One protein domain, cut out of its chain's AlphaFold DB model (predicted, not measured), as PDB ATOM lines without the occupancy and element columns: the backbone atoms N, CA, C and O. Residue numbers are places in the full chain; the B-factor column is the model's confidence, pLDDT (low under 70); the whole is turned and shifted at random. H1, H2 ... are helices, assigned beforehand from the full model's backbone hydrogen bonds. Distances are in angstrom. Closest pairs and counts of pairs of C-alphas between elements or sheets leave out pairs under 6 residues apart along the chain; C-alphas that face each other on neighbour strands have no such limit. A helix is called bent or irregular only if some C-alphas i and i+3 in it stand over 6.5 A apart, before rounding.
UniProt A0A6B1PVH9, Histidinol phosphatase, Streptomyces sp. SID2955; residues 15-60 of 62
ATOM      1  N   GLY A  15       6.070 -29.689 -16.506       97.56
ATOM      2  CA  GLY A  15       6.437 -31.093 -16.747       97.56
ATOM      3  C   GLY A  15       6.108 -32.050 -15.594       97.56
ATOM      4  O   GLY A  15       6.132 -33.257 -15.780       97.56
ATOM      5  N   GLN A  16       5.778 -31.546 -14.400       98.31
ATOM      6  CA  GLN A  16       5.364 -32.405 -13.284       98.31
ATOM      7  C   GLN A  16       3.917 -32.888 -13.425       98.31
ATOM      8  O   GLN A  16       3.553 -33.873 -12.792       98.31
ATOM      9  N   LEU A  17       3.109 -32.261 -14.290       97.25
ATOM     10  CA  LEU A  17       1.755 -32.736 -14.600       97.25
ATOM     11  C   LEU A  17       1.763 -34.142 -15.223       97.25
ATOM     12  O   LEU A  17       0.805 -34.897 -15.056       97.25
ATOM     13  N   ASP A  18       2.868 -34.535 -15.862       97.62
ATOM     14  CA  ASP A  18       3.038 -35.870 -16.443       97.62
ATOM     15  C   ASP A  18       3.050 -36.983 -15.376       97.62
ATOM     16  O   ASP A  18       2.800 -38.149 -15.680       97.62
ATOM     17  N   TRP A  19       3.282 -36.648 -14.101       97.88
ATOM     18  CA  TRP A  19       3.274 -37.615 -12.997       97.88
ATOM     19  C   TRP A  19       1.871 -38.093 -12.606       97.88
ATOM     20  O   TRP A  19       1.754 -39.052 -11.843       97.88
ATOM     21  N   GLN A  20       0.804 -37.491 -13.146       97.62
ATOM     22  CA  GLN A  20      -0.584 -37.827 -12.800       97.62
ATOM     23  C   GLN A  20      -0.870 -39.321 -13.002       97.62
ATOM     24  O   GLN A  20      -1.555 -39.946 -12.192       97.62
ATOM     25  N   ILE A  21      -0.300 -39.913 -14.057       97.44
ATOM     26  CA  ILE A  21      -0.493 -41.330 -14.373       97.44
ATOM     27  C   ILE A  21       0.072 -42.254 -13.288       97.44
ATOM     28  O   ILE A  21      -0.510 -43.302 -13.021       97.44
ATOM     29  N   LEU A  22       1.153 -41.849 -12.610       97.94
ATOM     30  CA  LEU A  22       1.749 -42.614 -11.513       97.94
ATOM     31  C   LEU A  22       0.807 -42.648 -10.305       97.94
ATOM     32  O   LEU A  22       0.619 -43.697  -9.692       97.94
ATOM     33  N   GLY A  23       0.170 -41.516 -10.000       97.31
ATOM     34  CA  GLY A  23      -0.846 -41.434  -8.955       97.31
ATOM     35  C   GLY A  23      -2.080 -42.288  -9.270       97.31
ATOM     36  O   GLY A  23      -2.577 -42.995  -8.395       97.31
ATOM     37  N   CYS A  24      -2.535 -42.287 -10.528       97.75
ATOM     38  CA  CYS A  24      -3.637 -43.142 -10.975       97.75
ATOM     39  C   CYS A  24      -3.293 -44.634 -10.855       97.75
ATOM     40  O   CYS A  24      -4.086 -45.389 -10.298       97.75
ATOM     41  N   ALA A  25      -2.104 -45.045 -11.310       98.00
ATOM     42  CA  ALA A  25      -1.636 -46.426 -11.189       98.00
ATOM     43  C   ALA A  25      -1.576 -46.867  -9.719       98.00
ATOM     44  O   ALA A  25      -2.032 -47.950  -9.367       98.00
ATOM     45  N   ARG A  26      -1.105 -45.988  -8.825       98.06
ATOM     46  CA  ARG A  26      -1.078 -46.263  -7.386       98.06
ATOM     47  C   ARG A  26      -2.473 -46.438  -6.787       98.06
ATOM     48  O   ARG A  26      -2.671 -47.310  -5.946       98.06
ATOM     49  N   ALA A  27      -3.435 -45.615  -7.199       97.25
ATOM     50  CA  ALA A  27      -4.822 -45.740  -6.759       97.25
ATOM     51  C   ALA A  27      -5.440 -47.073  -7.221       97.25
ATOM     52  O   ALA A  27      -6.114 -47.733  -6.431       97.25
ATOM     53  N   GLU A  28      -5.157 -47.493  -8.459       97.06
ATOM     54  CA  GLU A  28      -5.577 -48.788  -9.005       97.06
ATOM     55  C   GLU A  28      -4.943 -49.966  -8.246       97.06
ATOM     56  O   GLU A  28      -5.664 -50.857  -7.802       97.06
ATOM     57  N   GLU A  29      -3.626 -49.940  -8.007       98.25
ATOM     58  CA  GLU A  29      -2.906 -50.950  -7.209       98.25
ATOM     59  C   GLU A  29      -3.497 -51.112  -5.802       98.25
ATOM     60  O   GLU A  29      -3.576 -52.222  -5.271       98.25
ATOM     61  N   CYS A  30      -3.917 -50.005  -5.183       96.81
ATOM     62  CA  CYS A  30      -4.554 -49.999  -3.869       96.81
ATOM     63  C   CYS A  30      -6.045 -50.379  -3.904       96.81
ATOM     64  O   CYS A  30      -6.680 -50.415  -2.848       96.81
ATOM     65  N   GLY A  31      -6.614 -50.645  -5.082       95.88
ATOM     66  CA  GLY A  31      -8.021 -50.997  -5.247       95.88
ATOM     67  C   GLY A  31      -8.978 -49.849  -4.928       95.88
ATOM     68  O   GLY A  31     -10.106 -50.104  -4.512       95.88
ATOM     69  N   VAL A  32      -8.545 -48.592  -5.080       95.88
ATOM     70  CA  VAL A  32      -9.404 -47.426  -4.844       95.88
ATOM     71  C   VAL A  32     -10.451 -47.353  -5.959       95.88
ATOM     72  O   VAL A  32     -10.091 -47.163  -7.123       95.88
ATOM     73  N   PRO A  33     -11.753 -47.451  -5.642       94.75
ATOM     74  CA  PRO A  33     -12.782 -47.342  -6.663       94.75
ATOM     75  C   PRO A  33     -12.777 -45.949  -7.313       94.75
ATOM     76  O   PRO A  33     -12.723 -44.950  -6.585       94.75
ATOM     77  N   PRO A  34     -12.946 -45.826  -8.643       95.00
ATOM     78  CA  PRO A  34     -12.969 -44.525  -9.313       95.00
ATOM     79  C   PRO A  34     -14.015 -43.569  -8.733       95.00
ATOM     80  O   PRO A  34     -13.736 -42.390  -8.543       95.00
ATOM     81  N   GLY A  35     -15.190 -44.081  -8.344       95.31
ATOM     82  CA  GLY A  35     -16.244 -43.285  -7.716       95.31
ATOM     83  C   GLY A  35     -15.796 -42.562  -6.441       95.31
ATOM     84  O   GLY A  35     -16.311 -41.483  -6.155       95.31
ATOM     85  N   ARG A  36     -14.807 -43.095  -5.710       95.94
ATOM     86  CA  ARG A  36     -14.231 -42.506  -4.487       95.94
ATOM     87  C   ARG A  36     -13.121 -41.486  -4.762       95.94
ATOM     88  O   ARG A  36     -12.722 -40.787  -3.830       95.94
ATOM     89  N   VAL A  37     -12.625 -41.395  -5.997       97.00
ATOM     90  CA  VAL A  37     -11.579 -40.449  -6.407       97.00
ATOM     91  C   VAL A  37     -12.232 -39.177  -6.943       97.00
ATOM     92  O   VAL A  37     -12.838 -39.186  -8.014       97.00
ATOM     93  N   VAL A  38     -12.109 -38.066  -6.217       97.00
ATOM     94  CA  VAL A  38     -12.834 -36.815  -6.509       97.00
ATOM     95  C   VAL A  38     -12.459 -36.196  -7.856       97.00
ATOM     96  O   VAL A  38     -13.277 -35.513  -8.463       97.00
ATOM     97  N   THR A  39     -11.256 -36.469  -8.370       94.31
ATOM     98  CA  THR A  39     -10.793 -35.988  -9.684       94.31
ATOM     99  C   THR A  39     -11.412 -36.742 -10.867       94.31
ATOM    100  O   THR A  39     -11.218 -36.339 -12.010       94.31
ATOM    101  N   THR A  40     -12.216 -37.786 -10.620       95.75
ATOM    102  CA  THR A  40     -13.048 -38.447 -11.648       95.75
ATOM    103  C   THR A  40     -14.443 -37.828 -11.772       95.75
ATOM    104  O   THR A  40     -15.229 -38.210 -12.641       95.75
ATOM    105  N   TRP A  41     -14.799 -36.913 -10.870       96.62
ATOM    106  CA  TRP A  41     -16.130 -36.330 -10.812       96.62
ATOM    107  C   TRP A  41     -16.300 -35.213 -11.835       96.62
ATOM    108  O   TRP A  41     -15.337 -34.554 -12.228       96.62
ATOM    109  N   SER A  42     -17.546 -34.937 -12.227       97.00
ATOM    110  CA  SER A  42     -17.819 -33.692 -12.940       97.00
ATOM    111  C   SER A  42     -17.533 -32.489 -12.036       97.00
ATOM    112  O   SER A  42     -17.667 -32.557 -10.809       97.00
ATOM    113  N   ALA A  43     -17.210 -31.345 -12.644       97.50
ATOM    114  CA  ALA A  43     -16.986 -30.105 -11.903       97.50
ATOM    115  C   ALA A  43     -18.192 -29.722 -11.020       97.50
ATOM    116  O   ALA A  43     -18.012 -29.246  -9.902       97.50
ATOM    117  N   GLY A  44     -19.423 -29.965 -11.488       97.75
ATOM    118  CA  GLY A  44     -20.639 -29.674 -10.722       97.75
ATOM    119  C   GLY A  44     -20.752 -30.503  -9.441       97.75
ATOM    120  O   GLY A  44     -21.128 -29.980  -8.395       97.75
ATOM    121  N   GLU A  45     -20.373 -31.776  -9.495       97.12
ATOM    122  CA  GLU A  45     -20.400 -32.670  -8.336       97.12
ATOM    123  C   GLU A  45     -19.308 -32.335  -7.324       97.12
ATOM    124  O   GLU A  45     -19.573 -32.311  -6.122       97.12
ATOM    125  N   LEU A  46     -18.105 -32.000  -7.800       97.19
ATOM    126  CA  LEU A  46     -17.025 -31.510  -6.945       97.19
ATOM    127  C   LEU A  46     -17.429 -30.214  -6.222       97.19
ATOM    128  O   LEU A  46     -17.213 -30.071  -5.016       97.19
ATOM    129  N   LEU A  47     -18.060 -29.277  -6.936       97.56
ATOM    130  CA  LEU A  47     -18.548 -28.023  -6.356       97.56
ATOM    131  C   LEU A  47     -19.687 -28.246  -5.356       97.56
ATOM    132  O   LEU A  47     -19.700 -27.621  -4.299       97.56
ATOM    133  N   ALA A  48     -20.626 -29.146  -5.652       97.50
ATOM    134  CA  ALA A  48     -21.689 -29.515  -4.722       97.50
ATOM    135  C   ALA A  48     -21.130 -30.127  -3.428       97.50
ATOM    136  O   ALA A  48     -21.565 -29.768  -2.335       97.50
ATOM    137  N   TRP A  49     -20.136 -31.012  -3.529       96.81
ATOM    138  CA  TRP A  49     -19.487 -31.592  -2.356       96.81
ATOM    139  C   TRP A  49     -18.724 -30.546  -1.534       96.81
ATOM    140  O   TRP A  49     -18.937 -30.453  -0.328       96.81
ATOM    141  N   THR A  50     -17.886 -29.722  -2.165       97.06
ATOM    142  CA  THR A  50     -17.080 -28.712  -1.449       97.06
ATOM    143  C   THR A  50     -17.917 -27.617  -0.788       97.06
ATOM    144  O   THR A  50     -17.510 -27.083   0.242       97.06
ATOM    145  N   ARG A  51     -19.084 -27.278  -1.350       97.81
ATOM    146  CA  ARG A  51     -19.977 -26.243  -0.800       97.81
ATOM    147  C   ARG A  51     -20.968 -26.778   0.226       97.81
ATOM    148  O   ARG A  51     -21.275 -26.086   1.188       97.81
ATOM    149  N   GLU A  52     -21.507 -27.970  -0.010       97.19
ATOM    150  CA  GLU A  52     -22.705 -28.460   0.686       97.19
ATOM    151  C   GLU A  52     -22.480 -29.817   1.373       97.19
ATOM    152  O   GLU A  52     -23.386 -30.346   2.009       97.19
ATOM    153  N   GLY A  53     -21.295 -30.422   1.229       94.88
ATOM    154  CA  GLY A  53     -20.987 -31.759   1.746       94.88
ATOM    155  C   GLY A  53     -21.684 -32.898   0.992       94.88
ATOM    156  O   GLY A  53     -21.610 -34.051   1.418       94.88
ATOM    157  N   ARG A  54     -22.358 -32.612  -0.132       95.88
ATOM    158  CA  ARG A  54     -23.111 -33.609  -0.904       95.88
ATOM    159  C   ARG A  54     -22.171 -34.528  -1.686       95.88
ATOM    160  O   ARG A  54     -21.641 -34.141  -2.723       95.88
ATOM    161  N   VAL A  55     -22.026 -35.766  -1.224       95.75
ATOM    162  CA  VAL A  55     -21.274 -36.817  -1.924       95.75
ATOM    163  C   VAL A  55     -22.147 -37.447  -3.031       95.75
ATOM    164  O   VAL A  55     -23.285 -37.820  -2.739       95.75
ATOM    165  N   PRO A  56     -21.667 -37.578  -4.286       94.94
ATOM    166  CA  PRO A  56     -22.422 -38.205  -5.378       94.94
ATOM    167  C   PRO A  56     -22.727 -39.685  -5.120       94.94
ATOM    168  O   PRO A  56     -21.904 -40.393  -4.541       94.94
ATOM    169  N   ALA A  57     -23.857 -40.185  -5.634       91.88
ATOM    170  CA  ALA A  57     -24.283 -41.580  -5.448       91.88
ATOM    171  C   ALA A  57     -23.213 -42.598  -5.884       91.88
ATOM    172  O   ALA A  57     -22.878 -43.501  -5.126       91.88
ATOM    173  N   ARG A  58     -22.545 -42.367  -7.026       88.81
ATOM    174  CA  ARG A  58     -21.455 -43.246  -7.496       88.81
ATOM    175  C   ARG A  58     -20.296 -43.407  -6.503       88.81
ATOM    176  O   ARG A  58     -19.569 -44.385  -6.590       88.81
ATOM    177  N   ALA A  59     -20.093 -42.451  -5.595       92.44
ATOM    178  CA  ALA A  59     -19.061 -42.511  -4.562       92.44
ATOM    179  C   ALA A  59     -19.533 -43.256  -3.303       92.44
ATOM    180  O   ALA A  59     -18.712 -43.637  -2.471       92.44
ATOM    181  N   MET A  60     -20.846 -43.438  -3.148       85.69
ATOM    182  CA  MET A  60     -21.465 -44.219  -2.075       85.69
ATOM    183  C   MET A  60     -21.601 -45.695  -2.451       85.69
ATOM    184  O   MET A  60     -21.419 -46.546  -1.584       85.69
TER     185      MET A  60
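This is residues 15 to 60 of the 62 residues of the protein "Histidinol phosphatase" of Streptomyces sp. SID2955 (UniProt A0A6B1PVH9). A long helix, H1, stands at one side as an arm, and a loop of residues 30 to 42 runs from its end through the middle of the model to a small head at the other side, where the chain passes through H2 and folds back into the short H3. The three helices touch nowhere, and residues 15 to 23 of H1 stick out free of the rest. The printed part has 46 residues with three named helices, in the order H1, H2, H3, and no named strand; its class is all helix. It is loose, with a radius of gyration of the C-alphas of 12.3 A, and flat, spanning 32 by 25 by 12 A.

H1, residues 15 to 29, is apart from H2, residues 43 to 52, and a long link of 13 residues joins them. H3, residues 57 to 60, follows H2 over a tight link of 4 residues, yet these two are apart as well. H1 and H3 are also apart. Every O i to N i+4 pair of H2 is within hydrogen-bond range, against 7 of 11 in H1; H3 is too short for such a pair, and its one O i to N i+3 pair is within range.

H1 begins with C-alpha 15 at (6.437, -31.093, -16.747) and measures 23.9 A from first to last C-alpha. It is irregular, but only just: C-alphas 18 and 21 are 6.8 A apart. H2 measures 13.9 A and begins with C-alpha 43 at (-16.986, -30.105, -11.903). H3 ends with C-alpha 60 at (-21.465, -44.219, -2.075).

The two C-alphas farthest apart, those of Gly 15 and Ala 57, are 34.4 A from each other. Without residues 15 to 23, which stand free, the body spans 31 by 17 by 11 A. The printed part has no cut. Its mean pLDDT is 96.2, and no printed residue is under 70.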